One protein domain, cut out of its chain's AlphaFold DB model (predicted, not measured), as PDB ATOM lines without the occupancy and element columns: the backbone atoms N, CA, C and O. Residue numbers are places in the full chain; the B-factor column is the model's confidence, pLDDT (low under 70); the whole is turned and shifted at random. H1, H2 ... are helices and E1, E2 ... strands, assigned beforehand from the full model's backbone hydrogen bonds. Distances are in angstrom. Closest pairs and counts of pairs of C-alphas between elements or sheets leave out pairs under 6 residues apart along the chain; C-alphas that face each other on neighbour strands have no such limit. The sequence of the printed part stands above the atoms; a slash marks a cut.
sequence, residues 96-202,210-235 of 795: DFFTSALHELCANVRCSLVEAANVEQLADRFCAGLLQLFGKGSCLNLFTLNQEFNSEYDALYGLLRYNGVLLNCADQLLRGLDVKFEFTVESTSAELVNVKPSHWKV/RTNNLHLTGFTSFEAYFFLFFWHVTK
ATOM      1  N   ASP A  96     -32.107  -1.798  48.418       40.81
ATOM      2  CA  ASP A  96     -32.484  -2.930  47.547       40.81
ATOM      3  C   ASP A  96     -33.613  -2.583  46.558       40.81
ATOM      4  O   ASP A  96     -33.844  -3.297  45.585       40.81
ATOM      5  N   PHE A  97     -34.357  -1.506  46.826       47.00
ATOM      6  CA  PHE A  97     -35.425  -1.018  45.951       47.00
ATOM      7  C   PHE A  97     -34.889  -0.082  44.857       47.00
ATOM      8  O   PHE A  97     -35.376  -0.098  43.727       47.00
ATOM      9  N   PHE A  98     -33.858   0.714  45.169       50.12
ATOM     10  CA  PHE A  98     -33.157   1.522  44.169       50.12
ATOM     11  C   PHE A  98     -32.326   0.645  43.222       50.12
ATOM     12  O   PHE A  98     -32.272   0.937  42.025       50.12
ATOM     13  N   THR A  99     -31.765  -0.460  43.729       54.34
ATOM     14  CA  THR A  99     -30.894  -1.352  42.951       54.34
ATOM     15  C   THR A  99     -31.625  -2.106  41.838       54.34
ATOM     16  O   THR A  99     -31.106  -2.245  40.727       54.34
ATOM     17  N   SER A 100     -32.872  -2.533  42.071       62.09
ATOM     18  CA  SER A 100     -33.682  -3.189  41.034       62.09
ATOM     19  C   SER A 100     -34.159  -2.212  39.958       62.09
ATOM     20  O   SER A 100     -34.188  -2.563  38.780       62.09
ATOM     21  N   ALA A 101     -34.497  -0.979  40.345       65.94
ATOM     22  CA  ALA A 101     -35.107   0.001  39.451       65.94
ATOM     23  C   ALA A 101     -34.138   0.523  38.375       65.94
ATOM     24  O   ALA A 101     -34.531   0.687  37.220       65.94
ATOM     25  N   LEU A 102     -32.866   0.765  38.717       70.69
ATOM     26  CA  LEU A 102     -31.876   1.269  37.756       70.69
ATOM     27  C   LEU A 102     -31.445   0.187  36.757       70.69
ATOM     28  O   LEU A 102     -31.298   0.466  35.565       70.69
ATOM     29  N   HIS A 103     -31.299  -1.056  37.221       73.19
ATOM     30  CA  HIS A 103     -31.009  -2.194  36.352       73.19
ATOM     31  C   HIS A 103     -32.172  -2.477  35.384       73.19
ATOM     32  O   HIS A 103     -31.947  -2.694  34.193       73.19
ATOM     33  N   GLU A 104     -33.416  -2.420  35.871       74.75
ATOM     34  CA  GLU A 104     -34.620  -2.543  35.040       74.75
ATOM     35  C   GLU A 104     -34.718  -1.402  34.016       74.75
ATOM     36  O   GLU A 104     -34.972  -1.653  32.840       74.75
ATOM     37  N   LEU A 105     -34.410  -0.163  34.413       75.31
ATOM     38  CA  LEU A 105     -34.356   0.979  33.499       75.31
ATOM     39  C   LEU A 105     -33.310   0.780  32.392       75.31
ATOM     40  O   LEU A 105     -33.621   0.965  31.216       75.31
ATOM     41  N   CYS A 106     -32.090   0.356  32.734       75.44
ATOM     42  CA  CYS A 106     -31.035   0.106  31.746       75.44
ATOM     43  C   CYS A 106     -31.405  -1.030  30.780       75.44
ATOM     44  O   CYS A 106     -31.143  -0.930  29.577       75.44
ATOM     45  N   ALA A 107     -32.038  -2.094  31.283       77.75
ATOM     46  CA  ALA A 107     -32.531  -3.196  30.464       77.75
ATOM     47  C   ALA A 107     -33.662  -2.745  29.523       77.75
ATOM     48  O   ALA A 107     -33.613  -3.042  28.331       77.75
ATOM     49  N   ASN A 108     -34.621  -1.963  30.023       79.44
ATOM     50  CA  ASN A 108     -35.748  -1.451  29.242       79.44
ATOM     51  C   ASN A 108     -35.293  -0.514  28.118       79.44
ATOM     52  O   ASN A 108     -35.729  -0.667  26.976       79.44
ATOM     53  N   VAL A 109     -34.370   0.412  28.407       77.94
ATOM     54  CA  VAL A 109     -33.783   1.294  27.385       77.94
ATOM     55  C   VAL A 109     -33.048   0.468  26.328       77.94
ATOM     56  O   VAL A 109     -33.230   0.689  25.132       77.94
ATOM     57  N   ARG A 110     -32.262  -0.529  26.749       78.19
ATOM     58  CA  ARG A 110     -31.533  -1.408  25.828       78.19
ATOM     59  C   ARG A 110     -32.470  -2.215  24.926       78.19
ATOM     60  O   ARG A 110     -32.246  -2.234  23.718       78.19
ATOM     61  N   CYS A 111     -33.498  -2.862  25.475       75.75
ATOM     62  CA  CYS A 111     -34.463  -3.644  24.695       75.75
ATOM     63  C   CYS A 111     -35.248  -2.753  23.725       75.75
ATOM     64  O   CYS A 111     -35.337  -3.068  22.541       75.75
ATOM     65  N   SER A 112     -35.707  -1.586  24.192       74.94
ATOM     66  CA  SER A 112     -36.421  -0.610  23.364       74.94
ATOM     67  C   SER A 112     -35.603  -0.178  22.141       74.94
ATOM     68  O   SER A 112     -36.128  -0.138  21.029       74.94
ATOM     69  N   LEU A 113     -34.302   0.081  22.302       74.12
ATOM     70  CA  LEU A 113     -33.432   0.474  21.187       74.12
ATOM     71  C   LEU A 113     -33.179  -0.665  20.187       74.12
ATOM     72  O   LEU A 113     -33.125  -0.414  18.987       74.12
ATOM     73  N   VAL A 114     -33.047  -1.909  20.661       74.69
ATOM     74  CA  VAL A 114     -32.804  -3.086  19.801       74.69
ATOM     75  C   VAL A 114     -34.051  -3.481  19.002       74.69
ATOM     76  O   VAL A 114     -33.940  -3.945  17.873       74.69
ATOM     77  N   GLU A 115     -35.240  -3.271  19.562       73.75
ATOM     78  CA  GLU A 115     -36.524  -3.588  18.925       73.75
ATOM     79  C   GLU A 115     -36.974  -2.555  17.868       73.75
ATOM     80  O   GLU A 115     -38.079  -2.663  17.329       73.75
ATOM     81  N   ALA A 116     -36.178  -1.517  17.592       70.31
ATOM     82  CA  ALA A 116     -36.518  -0.506  16.596       70.31
ATOM     83  C   ALA A 116     -36.358  -1.068  15.172       70.31
ATOM     84  O   ALA A 116     -35.256  -1.408  14.750       70.31
ATOM     85  N   ALA A 117     -37.457  -1.138  14.413       64.31
ATOM     86  CA  ALA A 117     -37.438  -1.660  13.044       64.31
ATOM     87  C   ALA A 117     -37.028  -0.601  12.001       64.31
ATOM     88  O   ALA A 117     -36.449  -0.947  10.974       64.31
ATOM     89  N   ASN A 118     -37.306   0.683  12.273       73.81
ATOM     90  CA  ASN A 118     -37.075   1.808  11.358       73.81
ATOM     91  C   ASN A 118     -36.220   2.909  12.009       73.81
ATOM     92  O   ASN A 118     -36.280   3.107  13.219       73.81
ATOM     93  N   VAL A 119     -35.495   3.694  11.199       68.12
ATOM     94  CA  VAL A 119     -34.615   4.781  11.686       68.12
ATOM     95  C   VAL A 119     -35.399   5.902  12.393       68.12
ATOM     96  O   VAL A 119     -34.928   6.445  13.386       68.12
ATOM     97  N   GLU A 120     -36.626   6.208  11.959       70.50
ATOM     98  CA  GLU A 120     -37.506   7.170  12.652       70.50
ATOM     99  C   GLU A 120     -37.960   6.645  14.022       70.50
ATOM    100  O   GLU A 120     -37.882   7.357  15.020       70.50
ATOM    101  N   GLN A 121     -38.327   5.361  14.102       74.38
ATOM    102  CA  GLN A 121     -38.654   4.712  15.377       74.38
ATOM    103  C   GLN A 121     -37.434   4.647  16.302       74.38
ATOM    104  O   GLN A 121     -37.575   4.783  17.515       74.38
ATOM    105  N   LEU A 122     -36.235   4.462  15.743       76.62
ATOM    106  CA  LEU A 122     -34.986   4.519  16.494       76.62
ATOM    107  C   LEU A 122     -34.747   5.929  17.057       76.62
ATOM    108  O   LEU A 122     -34.342   6.042  18.210       76.62
ATOM    109  N   ALA A 123     -35.038   6.990  16.297       73.62
ATOM    110  CA  ALA A 123     -34.901   8.374  16.756       73.62
ATOM    111  C   ALA A 123     -35.871   8.706  17.905       73.62
ATOM    112  O   ALA A 123     -35.453   9.285  18.912       73.62
ATOM    113  N   ASP A 124     -37.133   8.282  17.805       77.44
ATOM    114  CA  ASP A 124     -38.132   8.463  18.867       77.44
ATOM    115  C   ASP A 124     -37.761   7.691  20.140       77.44
ATOM    116  O   ASP A 124     -37.792   8.233  21.249       77.44
ATOM    117  N   ARG A 125     -37.346   6.426  19.992       79.06
ATOM    118  CA  ARG A 125     -36.918   5.588  21.125       79.06
ATOM    119  C   ARG A 125     -35.613   6.080  21.746       79.06
ATOM    120  O   ARG A 125     -35.453   5.989  22.961       79.06
ATOM    121  N   PHE A 126     -34.717   6.661  20.951       80.56
ATOM    122  CA  PHE A 126     -33.520   7.343  21.440       80.56
ATOM    123  C   PHE A 126     -33.879   8.571  22.287       80.56
ATOM    124  O   PHE A 126     -33.367   8.704  23.399       80.56
ATOM    125  N   CYS A 127     -34.818   9.415  21.842       79.25
ATOM    126  CA  CYS A 127     -35.310  10.550  22.638       79.25
ATOM    127  C   CYS A 127     -35.958  10.092  23.949       79.25
ATOM    128  O   CYS A 127     -35.673  10.653  25.008       79.25
ATOM    129  N   ALA A 128     -36.788   9.044  23.896       79.06
ATOM    130  CA  ALA A 128     -37.414   8.463  25.079       79.06
ATOM    131  C   ALA A 128     -36.373   7.905  26.065       79.06
ATOM    132  O   ALA A 128     -36.477   8.148  27.265       79.06
ATOM    133  N   GLY A 129     -35.334   7.223  25.569       79.06
ATOM    134  CA  GLY A 129     -34.226   6.731  26.391       79.06
ATOM    135  C   GLY A 129     -33.423   7.861  27.043       79.06
ATOM    136  O   GLY A 129     -33.131   7.801  28.236       79.06
ATOM    137  N   LEU A 130     -33.125   8.932  26.300       81.25
ATOM    138  CA  LEU A 130     -32.456  10.118  26.846       81.25
ATOM    139  C   LEU A 130     -33.302  10.825  27.911       81.25
ATOM    140  O   LEU A 130     -32.760  11.244  28.931       81.25
ATOM    141  N   LEU A 131     -34.620  10.926  27.715       79.81
ATOM    142  CA  LEU A 131     -35.539  11.480  28.713       79.81
ATOM    143  C   LEU A 131     -35.635  10.602  29.965       79.81
ATOM    144  O   LEU A 131     -35.663  11.130  31.071       79.81
ATOM    145  N   GLN A 132     -35.629   9.277  29.824       79.19
ATOM    146  CA  GLN A 132     -35.621   8.366  30.974       79.19
ATOM    147  C   GLN A 132     -34.316   8.458  31.779       79.19
ATOM    148  O   GLN A 132     -34.344   8.341  33.003       79.19
ATOM    149  N   LEU A 133     -33.180   8.704  31.118       79.56
ATOM    150  CA  LEU A 133     -31.870   8.794  31.771       79.56
ATOM    151  C   LEU A 133     -31.570  10.186  32.342       79.56
ATOM    152  O   LEU A 133     -31.117  10.290  33.480       79.56
ATOM    153  N   PHE A 134     -31.839  11.255  31.590       79.75
ATOM    154  CA  PHE A 134     -31.436  12.630  31.921       79.75
ATOM    155  C   PHE A 134     -32.612  13.594  32.169       79.75
ATOM    156  O   PHE A 134     -32.386  14.736  32.564       79.75
ATOM    157  N   GLY A 135     -33.858  13.164  31.952       72.00
ATOM    158  CA  GLY A 135     -35.057  13.996  32.079       72.00
ATOM    159  C   GLY A 135     -35.522  14.277  33.513       72.00
ATOM    160  O   GLY A 135     -35.036  13.699  34.492       72.00
ATOM    161  N   LYS A 136     -36.510  15.172  33.615       63.06
ATOM    162  CA  LYS A 136     -37.235  15.528  34.842       63.06
ATOM    163  C   LYS A 136     -37.887  14.289  35.469       63.06
ATOM    164  O   LYS A 136     -38.763  13.674  34.870       63.06
ATOM    165  N   GLY A 137     -37.439  13.918  36.673       59.09
ATOM    166  CA  GLY A 137     -37.869  12.702  37.383       59.09
ATOM    167  C   GLY A 137     -36.909  11.508  37.289       59.09
ATOM    168  O   GLY A 137     -37.169  10.482  37.913       59.09
ATOM    169  N   SER A 138     -35.785  11.625  36.571       69.56
ATOM    170  CA  SER A 138     -34.749  10.585  36.574       69.56
ATOM    171  C   SER A 138     -34.015  10.520  37.920       69.56
ATOM    172  O   SER A 138     -33.374  11.491  38.342       69.56
ATOM    173  N   CYS A 139     -34.038   9.336  38.544       64.94
ATOM    174  CA  CYS A 139     -33.262   8.999  39.742       64.94
ATOM    175  C   CYS A 139     -31.756   8.832  39.464       64.94
ATOM    176  O   CYS A 139     -30.986   8.634  40.402       64.94
ATOM    177  N   LEU A 140     -31.324   8.882  38.197       75.19
ATOM    178  CA  LEU A 140     -29.927   8.677  37.838       75.19
ATOM    179  C   LEU A 140     -29.072   9.836  38.359       75.19
ATOM    180  O   LEU A 140     -29.254  10.992  37.961       75.19
ATOM    181  N   ASN A 141     -28.092   9.504  39.198       78.56
ATOM    182  CA  ASN A 141     -27.010  10.401  39.568       78.56
ATOM    183  C   ASN A 141     -25.650   9.709  39.384       78.56
ATOM    184  O   ASN A 141     -25.196   8.940  40.225       78.56
ATOM    185  N   LEU A 142     -24.980  10.014  38.270       78.25
ATOM    186  CA  LEU A 142     -23.657   9.478  37.928       78.25
ATOM    187  C   LEU A 142     -22.555   9.814  38.952       78.25
ATOM    188  O   LEU A 142     -21.505   9.176  38.934       78.25
ATOM    189  N   PHE A 143     -22.773  10.795  39.834       76.00
ATOM    190  CA  PHE A 143     -21.807  11.185  40.862       76.00
ATOM    191  C   PHE A 143     -21.929  10.382  42.162       76.00
ATOM    192  O   PHE A 143     -21.009  10.436  42.963       76.00
ATOM    193  N   THR A 144     -23.020   9.641  42.387       75.75
ATOM    194  CA  THR A 144     -23.203   8.827  43.609       75.75
ATOM    195  C   THR A 144     -22.831   7.355  43.422       75.75
ATOM    196  O   THR A 144     -22.811   6.603  44.391       75.75
ATOM    197  N   LEU A 145     -22.590   6.922  42.182       73.62
ATOM    198  CA  LEU A 145     -22.271   5.536  41.843       73.62
ATOM    199  C   LEU A 145     -20.753   5.333  41.846       73.62
ATOM    200  O   LEU A 145     -20.066   5.909  41.002       73.62
ATOM    201  N   ASN A 146     -20.254   4.491  42.753       70.69
ATOM    202  CA  ASN A 146     -18.830   4.168  42.878       70.69
ATOM    203  C   ASN A 146     -18.501   2.782  42.311       70.69
ATOM    204  O   ASN A 146     -19.341   1.881  42.304       70.69
ATOM    205  N   GLN A 147     -17.249   2.619  41.880       64.25
ATOM    206  CA  GLN A 147     -16.731   1.408  41.230       64.25
ATOM    207  C   GLN A 147     -16.674   0.175  42.154       64.25
ATOM    208  O   GLN A 147     -16.623  -0.951  41.671       64.25
ATOM    209  N   GLU A 148     -16.673   0.362  43.476       57.56
ATOM    210  CA  GLU A 148     -16.253  -0.694  44.403       57.56
ATOM    211  C   GLU A 148     -17.302  -1.788  44.682       57.56
ATOM    212  O   GLU A 148     -16.894  -2.866  45.103       57.56
ATOM    213  N   PHE A 149     -18.615  -1.593  44.440       50.31
ATOM    214  CA  PHE A 149     -19.617  -2.570  44.933       50.31
ATOM    215  C   PHE A 149     -20.918  -2.800  44.136       50.31
ATOM    216  O   PHE A 149     -21.744  -3.587  44.597       50.31
ATOM    217  N   ASN A 150     -21.139  -2.219  42.949       64.31
ATOM    218  CA  ASN A 150     -22.478  -2.267  42.335       64.31
ATOM    219  C   ASN A 150     -22.517  -2.958  40.960       64.31
ATOM    220  O   ASN A 150     -21.972  -2.445  39.991       64.31
ATOM    221  N   SER A 151     -23.291  -4.043  40.828       64.56
ATOM    222  CA  SER A 151     -23.696  -4.620  39.526       64.56
ATOM    223  C   SER A 151     -24.430  -3.611  38.621       64.56
ATOM    224  O   SER A 151     -24.437  -3.737  37.397       64.56
ATOM    225  N   GLU A 152     -25.016  -2.571  39.218       66.88
ATOM    226  CA  GLU A 152     -25.585  -1.408  38.529       66.88
ATOM    227  C   GLU A 152     -24.545  -0.592  37.764       66.88
ATOM    228  O   GLU A 152     -24.851  -0.078  36.687       66.88
ATOM    229  N   TYR A 153     -23.325  -0.477  38.306       74.19
ATOM    230  CA  TYR A 153     -22.231   0.220  37.641       74.19
ATOM    231  C   TYR A 153     -21.937  -0.463  36.309       74.19
ATOM    232  O   TYR A 153     -21.919   0.210  35.291       74.19
ATOM    233  N   ASP A 154     -21.819  -1.792  36.281       74.19
ATOM    234  CA  ASP A 154     -21.490  -2.533  35.059       74.19
ATOM    235  C   ASP A 154     -22.592  -2.447  33.993       74.19
ATOM    236  O   ASP A 154     -22.302  -2.278  32.804       74.19
ATOM    237  N   ALA A 155     -23.864  -2.522  34.401       73.31
ATOM    238  CA  ALA A 155     -24.998  -2.407  33.484       73.31
ATOM    239  C   ALA A 155     -25.095  -1.001  32.864       73.31
ATOM    240  O   ALA A 155     -25.249  -0.862  31.645       73.31
ATOM    241  N   LEU A 156     -24.960   0.039  33.690       79.69
ATOM    242  CA  LEU A 156     -24.994   1.437  33.265       79.69
ATOM    243  C   LEU A 156     -23.744   1.816  32.455       79.69
ATOM    244  O   LEU A 156     -23.846   2.467  31.415       79.69
ATOM    245  N   TYR A 157     -22.565   1.379  32.897       80.31
ATOM    246  CA  TYR A 157     -21.294   1.596  32.213       80.31
ATOM    247  C   TYR A 157     -21.295   0.905  30.847       80.31
ATOM    248  O   TYR A 157     -20.929   1.513  29.846       80.31
ATOM    249  N   GLY A 158     -21.806  -0.327  30.752       77.44
ATOM    250  CA  GLY A 158     -21.981  -1.028  29.479       77.44
ATOM    251  C   GLY A 158     -22.940  -0.326  28.507       77.44
ATOM    252  O   GLY A 158     -22.746  -0.402  27.290       77.44
ATOM    253  N   LEU A 159     -23.952   0.377  29.029       82.00
ATOM    254  CA  LEU A 159     -24.904   1.157  28.238       82.00
ATOM    255  C   LEU A 159     -24.292   2.467  27.712       82.00
ATOM    256  O   LEU A 159     -24.511   2.801  26.544       82.00
ATOM    257  N   LEU A 160     -23.549   3.187  28.564       83.88
ATOM    258  CA  LEU A 160     -23.083   4.556  28.308       83.88
ATOM    259  C   LEU A 160     -21.658   4.667  27.751       83.88
ATOM    260  O   LEU A 160     -21.409   5.646  27.065       83.88
ATOM    261  N   ARG A 161     -20.751   3.706  27.987       84.88
ATOM    262  CA  ARG A 161     -19.348   3.742  27.505       84.88
ATOM    263  C   ARG A 161     -19.220   4.097  26.019       84.88
ATOM    264  O   ARG A 161     -20.174   3.932  25.263       84.88
ATOM    265  N   TYR A 162     -18.024   4.469  25.550       77.75
ATOM    266  CA  TYR A 162     -17.835   4.930  24.160       77.75
ATOM    267  C   TYR A 162     -18.374   3.945  23.099       77.75
ATOM    268  O   TYR A 162     -19.059   4.345  22.164       77.75
ATOM    269  N   ASN A 163     -18.149   2.642  23.298       75.69
ATOM    270  CA  ASN A 163     -18.692   1.560  22.457       75.69
ATOM    271  C   ASN A 163     -19.999   0.953  23.019       75.69
ATOM    272  O   ASN A 163     -20.266  -0.245  22.871       75.69
ATOM    273  N   GLY A 164     -20.763   1.741  23.768       78.19
ATOM    274  CA  GLY A 164     -22.012   1.365  24.422       78.19
ATOM    275  C   GLY A 164     -23.197   1.395  23.464       78.19
ATOM    276  O   GLY A 164     -23.118   1.906  22.347       78.19
ATOM    277  N   VAL A 165     -24.326   0.831  23.896       77.75
ATOM    278  CA  VAL A 165     -25.521   0.706  23.042       77.75
ATOM    279  C   VAL A 165     -26.050   2.083  22.628       77.75
ATOM    280  O   VAL A 165     -26.391   2.266  21.465       77.75
ATOM    281  N   LEU A 166     -26.048   3.072  23.531       81.06
ATOM    282  CA  LEU A 166     -26.571   4.412  23.233       81.06
ATOM    283  C   LEU A 166     -25.729   5.182  22.214       81.06
ATOM    284  O   LEU A 166     -26.292   5.763  21.290       81.06
ATOM    285  N   LEU A 167     -24.402   5.173  22.356       81.50
ATOM    286  CA  LEU A 167     -23.516   5.843  21.401       81.50
ATOM    287  C   LEU A 167     -23.491   5.125  20.048       81.50
ATOM    288  O   LEU A 167     -23.500   5.787  19.015       81.50
ATOM    289  N   ASN A 168     -23.588   3.792  20.029       79.69
ATOM    290  CA  ASN A 168     -23.758   3.042  18.783       79.69
ATOM    291  C   ASN A 168     -25.081   3.390  18.079       79.69
ATOM    292  O   ASN A 168     -25.097   3.549  16.860       79.69
ATOM    293  N   CYS A 169     -26.183   3.552  18.821       75.56
ATOM    294  CA  CYS A 169     -27.447   4.038  18.262       75.56
ATOM    295  C   CYS A 169     -27.329   5.485  17.763       75.56
ATOM    296  O   CYS A 169     -27.823   5.796  16.683       75.56
ATOM    297  N   ALA A 170     -26.644   6.362  18.503       76.38
ATOM    298  CA  ALA A 170     -26.394   7.733  18.068       76.38
ATOM    299  C   ALA A 170     -25.588   7.770  16.759       76.38
ATOM    300  O   ALA A 170     -25.929   8.535  15.858       76.38
ATOM    301  N   ASP A 171     -24.588   6.901  16.615       76.06
ATOM    302  CA  ASP A 171     -23.796   6.742  15.394       76.06
ATOM    303  C   ASP A 171     -24.610   6.178  14.224       76.06
ATOM    304  O   ASP A 171     -24.440   6.611  13.084       76.06
ATOM    305  N   GLN A 172     -25.511   5.229  14.487       73.00
ATOM    306  CA  GLN A 172     -26.440   4.712  13.480       73.00
ATOM    307  C   GLN A 172     -27.420   5.786  13.010       73.00
ATOM    308  O   GLN A 172     -27.663   5.892  11.812       73.00
ATOM    309  N   LEU A 173     -27.936   6.606  13.927       69.56
ATOM    310  CA  LEU A 173     -28.785   7.745  13.586       69.56
ATOM    311  C   LEU A 173     -28.007   8.760  12.750       69.56
ATOM    312  O   LEU A 173     -28.474   9.118  11.680       69.56
ATOM    313  N   LEU A 174     -26.784   9.112  13.158       73.06
ATOM    314  CA  LEU A 174     -25.925  10.046  12.426       73.06
ATOM    315  C   LEU A 174     -25.633   9.578  10.988       73.06
ATOM    316  O   LEU A 174     -25.561  10.399  10.079       73.06
ATOM    317  N   ARG A 175     -25.463   8.264  10.776       69.12
ATOM    318  CA  ARG A 175     -25.202   7.671   9.451       69.12
ATOM    319  C   ARG A 175     -26.467   7.435   8.622       69.12
ATOM    320  O   ARG A 175     -26.388   7.466   7.399       69.12
ATOM    321  N   GLY A 176     -27.596   7.148   9.267       56.75
ATOM    322  CA  GLY A 176     -28.832   6.721   8.608       56.75
ATOM    323  C   GLY A 176     -29.734   7.870   8.156       56.75
ATOM    324  O   GLY A 176     -30.316   7.791   7.077       56.75
ATOM    325  N   LEU A 177     -29.860   8.930   8.962       58.56
ATOM    326  CA  LEU A 177     -30.674  10.117   8.683       58.56
ATOM    327  C   LEU A 177     -30.073  11.306   9.456       58.56
ATOM    328  O   LEU A 177     -29.917  11.209  10.667       58.56
ATOM    329  N   ASP A 178     -29.797  12.445   8.812       60.34
ATOM    330  CA  ASP A 178     -29.357  13.686   9.492       60.34
ATOM    331  C   ASP A 178     -30.520  14.333  10.287       60.34
ATOM    332  O   ASP A 178     -30.938  15.468  10.046       60.34
ATOM    333  N   VAL A 179     -31.130  13.558  11.193       64.88
ATOM    334  CA  VAL A 179     -32.203  13.989  12.087       64.88
ATOM    335  C   VAL A 179     -31.594  14.926  13.111       64.88
ATOM    336  O   VAL A 179     -30.686  14.563  13.863       64.88
ATOM    337  N   LYS A 180     -32.137  16.136  13.160       73.81
ATOM    338  CA  LYS A 180     -31.775  17.120  14.169       73.81
ATOM    339  C   LYS A 180     -32.680  16.965  15.383       73.81
ATOM    340  O   LYS A 180     -33.853  16.637  15.235       73.81
ATOM    341  N   PHE A 181     -32.163  17.229  16.572       71.56
ATOM    342  CA  PHE A 181     -32.877  17.119  17.839       71.56
ATOM    343  C   PHE A 181     -33.111  18.498  18.454       71.56
ATOM    344  O   PHE A 181     -32.279  19.407  18.331       71.56
ATOM    345  N   GLU A 182     -34.251  18.627  19.128       75.31
ATOM    346  CA  GLU A 182     -34.666  19.809  19.876       75.31
ATOM    347  C   GLU A 182     -34.861  19.466  21.354       75.31
ATOM    348  O   GLU A 182     -35.481  18.455  21.690       75.31
ATOM    349  N   PHE A 183     -34.360  20.333  22.233       73.75
ATOM    350  CA  PHE A 183     -34.480  20.220  23.683       73.75
ATOM    351  C   PHE A 183     -35.304  21.362  24.244       73.75
ATOM    352  O   PHE A 183     -35.158  22.513  23.831       73.75
ATOM    353  N   THR A 184     -36.100  21.055  25.261       68.25
ATOM    354  CA  THR A 184     -36.709  22.071  26.115       68.25
ATOM    355  C   THR A 184     -36.190  21.895  27.534       68.25
ATOM    356  O   THR A 184     -36.450  20.860  28.155       68.25
ATOM    357  N   VAL A 185     -35.458  22.884  28.040       66.75
ATOM    358  CA  VAL A 185     -34.902  22.893  29.401       66.75
ATOM    359  C   VAL A 185     -35.648  23.929  30.233       66.75
ATOM    360  O   VAL A 185     -35.868  25.057  29.791       66.75
ATOM    361  N   GLU A 186     -36.060  23.555  31.439       65.38
ATOM    362  CA  GLU A 186     -36.725  24.475  32.359       65.38
ATOM    363  C   GLU A 186     -35.704  25.470  32.936       65.38
ATOM    364  O   GLU A 186     -34.686  25.073  33.502       65.38
ATOM    365  N   SER A 187     -35.955  26.779  32.805       57.47
ATOM    366  CA  SER A 187     -34.987  27.808  33.238       57.47
ATOM    367  C   SER A 187     -34.796  27.907  34.754       57.47
ATOM    368  O   SER A 187     -33.831  28.528  35.199       57.47
ATOM    369  N   THR A 188     -35.711  27.334  35.541       52.34
ATOM    370  CA  THR A 188     -35.736  27.430  37.009       52.34
ATOM    371  C   THR A 188     -35.105  26.240  37.722       52.34
ATOM    372  O   THR A 188     -34.646  26.417  38.843       52.34
ATOM    373  N   SER A 189     -35.120  25.052  37.115       57.81
ATOM    374  CA  SER A 189     -34.617  23.800  37.704       57.81
ATOM    375  C   SER A 189     -33.411  23.229  36.955       57.81
ATOM    376  O   SER A 189     -32.812  22.261  37.414       57.81
ATOM    377  N   ALA A 190     -33.089  23.789  35.780       61.53
ATOM    378  CA  ALA A 190     -32.130  23.240  34.824       61.53
ATOM    379  C   ALA A 190     -32.443  21.794  34.388       61.53
ATOM    380  O   ALA A 190     -31.595  21.138  33.784       61.53
ATOM    381  N   GLU A 191     -33.650  21.283  34.652       64.06
ATOM    382  CA  GLU A 191     -34.035  19.926  34.281       64.06
ATOM    383  C   GLU A 191     -34.505  19.862  32.826       64.06
ATOM    384  O   GLU A 191     -35.175  20.759  32.299       64.06
ATOM    385  N   LEU A 192     -34.161  18.756  32.169       68.50
ATOM    386  CA  LEU A 192     -34.617  18.465  30.822       68.50
ATOM    387  C   LEU A 192     -36.103  18.085  30.847       68.50
ATOM    388  O   LEU A 192     -36.491  17.075  31.437       68.50
ATOM    389  N   VAL A 193     -36.929  18.889  30.178       59.88
ATOM    390  CA  VAL A 193     -38.390  18.722  30.139       59.88
ATOM    391  C   VAL A 193     -38.831  17.887  28.941       59.88
ATOM    392  O   VAL A 193     -39.756  17.091  29.060       59.88
ATOM    393  N   ASN A 194     -38.201  18.072  27.777       65.31
ATOM    394  CA  ASN A 194     -38.594  17.379  26.552       65.31
ATOM    395  C   ASN A 194     -37.431  17.273  25.558       65.31
ATOM    396  O   ASN A 194     -36.604  18.185  25.476       65.31
ATOM    397  N   VAL A 195     -37.417  16.182  24.789       69.88
ATOM    398  CA  VAL A 195     -36.533  15.945  23.640       69.88
ATOM    399  C   VAL A 195     -37.402  15.487  22.482       69.88
ATOM    400  O   VAL A 195     -38.150  14.521  22.629       69.88
ATOM    401  N   LYS A 196     -37.303  16.161  21.335       70.00
ATOM    402  CA  LYS A 196     -38.030  15.777  20.122       70.00
ATOM    403  C   LYS A 196     -37.097  15.725  18.912       70.00
ATOM    404  O   LYS A 196     -36.229  16.593  18.790       70.00
ATOM    405  N   PRO A 197     -37.282  14.763  17.993       64.62
ATOM    406  CA  PRO A 197     -36.658  14.838  16.682       64.62
ATOM    407  C   PRO A 197     -37.339  15.939  15.852       64.62
ATOM    408  O   PRO A 197     -38.551  15.936  15.638       64.62
ATOM    409  N   SER A 198     -36.556  16.901  15.368       62.50
ATOM    410  CA  SER A 198     -36.979  17.840  14.325       62.50
ATOM    411  C   SER A 198     -36.900  17.140  12.971       62.50
ATOM    412  O   SER A 198     -35.840  17.017  12.357       62.50
ATOM    413  N   HIS A 199     -38.037  16.638  12.500       50.84
ATOM    414  CA  HIS A 199     -38.160  16.176  11.122       50.84
ATOM    415  C   HIS A 199     -38.229  17.398  10.193       50.84
ATOM    416  O   HIS A 199     -38.895  18.375  10.517       50.84
ATOM    417  N   TRP A 200     -37.559  17.324   9.038       40.78
ATOM    418  CA  TRP A 200     -37.311  18.349   7.998       40.78
ATOM    419  C   TRP A 200     -38.486  19.248   7.520       40.78
ATOM    420  O   TRP A 200     -38.327  20.022   6.578       40.78
ATOM    421  N   LYS A 201     -39.681  19.247   8.111       36.34
ATOM    422  CA  LYS A 201     -40.779  20.075   7.597       36.34
ATOM    423  C   LYS A 201     -40.522  21.570   7.817       36.34
ATOM    424  O   LYS A 201     -40.842  22.140   8.852       36.34
ATOM    425  N   VAL A 202     -40.020  22.205   6.754       38.03
ATOM    426  CA  VAL A 202     -40.315  23.583   6.351       38.03
ATOM    427  C   VAL A 202     -41.835  23.742   6.390       38.03
ATOM    428  O   VAL A 202     -42.543  23.422   5.439       38.03
ATOM    429  N   ARG A 210     -44.880  32.150  24.928       40.38
ATOM    430  CA  ARG A 210     -43.959  32.709  25.933       40.38
ATOM    431  C   ARG A 210     -44.007  31.877  27.217       40.38
ATOM    432  O   ARG A 210     -44.775  32.163  28.130       40.38
ATOM    433  N   THR A 211     -43.191  30.841  27.273       48.09
ATOM    434  CA  THR A 211     -42.938  30.033  28.456       48.09
ATOM    435  C   THR A 211     -41.524  30.356  28.910       48.09
ATOM    436  O   THR A 211     -40.657  30.670  28.098       48.09
ATOM    437  N   ASN A 212     -41.272  30.297  30.214       57.78
ATOM    438  CA  ASN A 212     -39.937  30.520  30.774       57.78
ATOM    439  C   ASN A 212     -38.948  29.385  30.415       57.78
ATOM    440  O   ASN A 212     -37.930  29.250  31.078       57.78
ATOM    441  N   ASN A 213     -39.220  28.539  29.421       61.28
ATOM    442  CA  ASN A 213     -38.390  27.385  29.087       61.28
ATOM    443  C   ASN A 213     -37.441  27.717  27.930       61.28
ATOM    444  O   ASN A 213     -37.801  28.416  26.986       61.28
ATOM    445  N   LEU A 214     -36.214  27.210  28.013       63.00
ATOM    446  CA  LEU A 214     -35.190  27.379  26.990       63.00
ATOM    447  C   LEU A 214     -35.388  26.320  25.900       63.00
ATOM    448  O   LEU A 214     -35.365  25.125  26.194       63.00
ATOM    449  N   HIS A 215     -35.542  26.756  24.651       65.25
ATOM    450  CA  HIS A 215     -35.657  25.879  23.487       65.25
ATOM    451  C   HIS A 215     -34.328  25.848  22.724       65.25
ATOM    452  O   HIS A 215     -33.900  26.861  22.176       65.25
ATOM    453  N   LEU A 216     -33.673  24.690  22.695       68.06
ATOM    454  CA  LEU A 216     -32.400  24.472  22.008       68.06
ATOM    455  C   LEU A 216     -32.644  23.596  20.778       68.06
ATOM    456  O   LEU A 216     -33.108  22.473  20.930       68.06
ATOM    457  N   THR A 217     -32.329  24.067  19.570       67.00
ATOM    458  CA  THR A 217     -32.633  23.336  18.326       67.00
ATOM    459  C   THR A 217     -31.380  22.955  17.534       67.00
ATOM    460  O   THR A 217     -30.289  23.502  17.730       67.00
ATOM    461  N   GLY A 218     -31.524  21.982  16.631       65.94
ATOM    462  CA  GLY A 218     -30.514  21.680  15.617       65.94
ATOM    463  C   GLY A 218     -29.341  20.810  16.074       65.94
ATOM    464  O   GLY A 218     -28.255  20.959  15.521       65.94
ATOM    465  N   PHE A 219     -29.491  19.964  17.096       69.56
ATOM    466  CA  PHE A 219     -28.423  19.053  17.551       69.56
ATOM    467  C   PHE A 219     -28.375  17.787  16.710       69.56
ATOM    468  O   PHE A 219     -29.422  17.233  16.411       69.56
ATOM    469  N   THR A 220     -27.190  17.290  16.366       77.50
ATOM    470  CA  THR A 220     -27.063  15.908  15.866       77.50
ATOM    471  C   THR A 220     -27.291  14.905  17.003       77.50
ATOM    472  O   THR A 220     -27.223  15.271  18.176       77.50
ATOM    473  N   SER A 221     -27.528  13.627  16.695       78.12
ATOM    474  CA  SER A 221     -27.664  12.561  17.709       78.12
ATOM    475  C   SER A 221     -26.446  12.464  18.642       78.12
ATOM    476  O   SER A 221     -26.590  12.246  19.846       78.12
ATOM    477  N   PHE A 222     -25.244  12.671  18.098       80.62
ATOM    478  CA  PHE A 222     -23.992  12.680  18.853       80.62
ATOM    479  C   PHE A 222     -23.883  13.917  19.758       80.62
ATOM    480  O   PHE A 222     -23.579  13.804  20.945       80.62
ATOM    481  N   GLU A 223     -24.188  15.103  19.223       80.50
ATOM    482  CA  GLU A 223     -24.188  16.349  19.997       80.50
ATOM    483  C   GLU A 223     -25.242  16.338  21.104       80.50
ATOM    484  O   GLU A 223     -24.981  16.810  22.205       80.50
ATOM    485  N   ALA A 224     -26.415  15.774  20.817       77.75
ATOM    486  CA  ALA A 224     -27.518  15.592  21.746       77.75
ATOM    487  C   ALA A 224     -27.090  14.803  22.989       77.75
ATOM    488  O   ALA A 224     -27.310  15.244  24.117       77.75
ATOM    489  N   TYR A 225     -26.437  13.658  22.779       85.25
ATOM    490  CA  TYR A 225     -25.946  12.819  23.865       85.25
ATOM    491  C   TYR A 225     -24.909  13.549  24.728       85.25
ATOM    492  O   TYR A 225     -25.069  13.636  25.946       85.25
ATOM    493  N   PHE A 226     -23.864  14.109  24.109       84.44
ATOM    494  CA  PHE A 226     -22.783  14.750  24.862       84.44
ATOM    495  C   PHE A 226     -23.213  16.051  25.529       84.44
ATOM    496  O   PHE A 226     -22.761  16.336  26.635       84.44
ATOM    497  N   PHE A 227     -24.131  16.804  24.920       83.69
ATOM    498  CA  PHE A 227     -24.736  17.958  25.573       83.69
ATOM    499  C   PHE A 227     -25.416  17.544  26.883       83.69
ATOM    500  O   PHE A 227     -25.097  18.112  27.923       83.69
ATOM    501  N   LEU A 228     -26.272  16.516  26.866       81.94
ATOM    502  CA  LEU A 228     -26.939  16.024  28.077       81.94
ATOM    503  C   LEU A 228     -25.958  15.435  29.098       81.94
ATOM    504  O   LEU A 228     -26.099  15.677  30.295       81.94
ATOM    505  N   PHE A 229     -24.929  14.723  28.638       86.75
ATOM    506  CA  PHE A 229     -23.883  14.196  29.510       86.75
ATOM    507  C   PHE A 229     -23.107  15.311  30.232       86.75
ATOM    508  O   PHE A 229     -22.870  15.225  31.439       86.75
ATOM    509  N   PHE A 230     -22.731  16.387  29.536       85.75
ATOM    510  CA  PHE A 230     -22.080  17.539  30.165       85.75
ATOM    511  C   PHE A 230     -23.045  18.350  31.032       85.75
ATOM    512  O   PHE A 230     -22.638  18.879  32.068       85.75
ATOM    513  N   TRP A 231     -24.320  18.410  30.643       81.88
ATOM    514  CA  TRP A 231     -25.386  19.067  31.393       81.88
ATOM    515  C   TRP A 231     -25.708  18.366  32.715       81.88
ATOM    516  O   TRP A 231     -26.094  19.011  33.691       81.88
ATOM    517  N   HIS A 232     -25.474  17.053  32.793       82.81
ATOM    518  CA  HIS A 232     -25.669  16.246  34.000       82.81
ATOM    519  C   HIS A 232     -24.840  16.732  35.204       82.81
ATOM    520  O   HIS A 232     -25.175  16.420  36.345       82.81
ATOM    521  N   VAL A 233     -23.804  17.555  34.983       81.19
ATOM    522  CA  VAL A 233     -23.040  18.230  36.052       81.19
ATOM    523  C   VAL A 233     -23.930  19.093  36.958       81.19
ATOM    524  O   VAL A 233     -23.600  19.275  38.123       81.19
ATOM    525  N   THR A 234     -25.093  19.551  36.489       74.94
ATOM    526  CA  THR A 234     -26.102  20.238  37.326       74.94
ATOM    527  C   THR A 234     -26.586  19.407  38.522       74.94
ATOM    528  O   THR A 234     -26.984  19.968  39.539       74.94
ATOM    529  N   LYS A 235     -26.517  18.070  38.453       75.69
ATOM    530  CA  LYS A 235     -26.847  17.173  39.576       75.69
ATOM    531  C   LYS A 235     -25.670  16.936  40.536       75.69
ATOM    532  O   LYS A 235     -25.836  16.247  41.546       75.69
TER     533      LYS A 235
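This is residues 96 to 202 and 210 to 235 of the 795 residues of an uncharacterized protein of Trichuris muris (UniProt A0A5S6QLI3). A small twisted sheet, E2 E1 E3, has H2 and H5 running along its strands over one face and no helix over the other. On the side of these helices away from the sheet lie H1, which packs on H2, and H3 and H4, which follow each other nearly in line. The printed part has 133 residues, with five named helices and three named strands that follow along the chain as H1 H2 H3 H4 E1 E2 E3 H5; the sheet is antiparallel throughout and the class is mixed, helices and strands. It is compact, with a radius of gyration of the C-alphas of 15.0 A and spans of 51 by 37 by 22 A.

H1, residues 96 to 114, and H2, residues 119 to 134, form a helical hairpin at a shallow tilt of 17 degrees; their closest C-alphas, Val 109 and Gly 129, are 5.5 A apart. H3, residues 151 to 160, touches H1, the closest C-alphas being His 103 and Glu 152 at 5.9 A. H4, residues 165 to 176, touches H3 only at the corner, C-alphas 159 and 165 being closest at 5.3 A. H4 touches H2 at a steep tilt of 36 degrees, only just beyond shallow, with C-alphas 119 and 173 closest at 6.8 A. E1, residues 180 to 186, and E2, residues 192 to 198, form a hairpin, with N 184 and O 194 at 2.9 A within hydrogen-bond range. E3, residues 213 to 219, is the antiparallel neighbour of E1, with N 183 and O 216 at 2.8 A. H5, residues 221 to 235, touches H4, C-alphas 170 and 221 being closest at 5.0 A. H2, H4 and H5 make an up-and-down bundle, each running against the one before. H2, over E2 at a height of 8.7 A, and H5, over E1 at 9.6 A, are on the same face: two layers, helices on one face of a sheet. H2, H3 and H4 have every O i to N i+4 pair within hydrogen-bond range, H1 12 of 15 and H5 8 of 11.

H1 begins at C-alpha 96, (-32.484, -2.930, 47.547), and is 27.7 A long. H2 is 21.9 A long. E1 begins at C-alpha 180, (-31.775, 17.120, 14.169), and is 20.2 A long. H5, 22.4 A long, ends at C-alpha 235, (-26.847, 17.173, 39.576).

The C-alphas of Glu 148 and Val 202 are farthest apart, at 51.1 A. Residues 203 to 209 are not printed, and C-alphas 202 and 210 are 21.9 A apart across this cut. The link from H2 to H3, residues 135 to 150, is long. Mean pLDDT of the printed part is 70.5; 52 residues are under 70, among them 184 to 195 and 210 to 219.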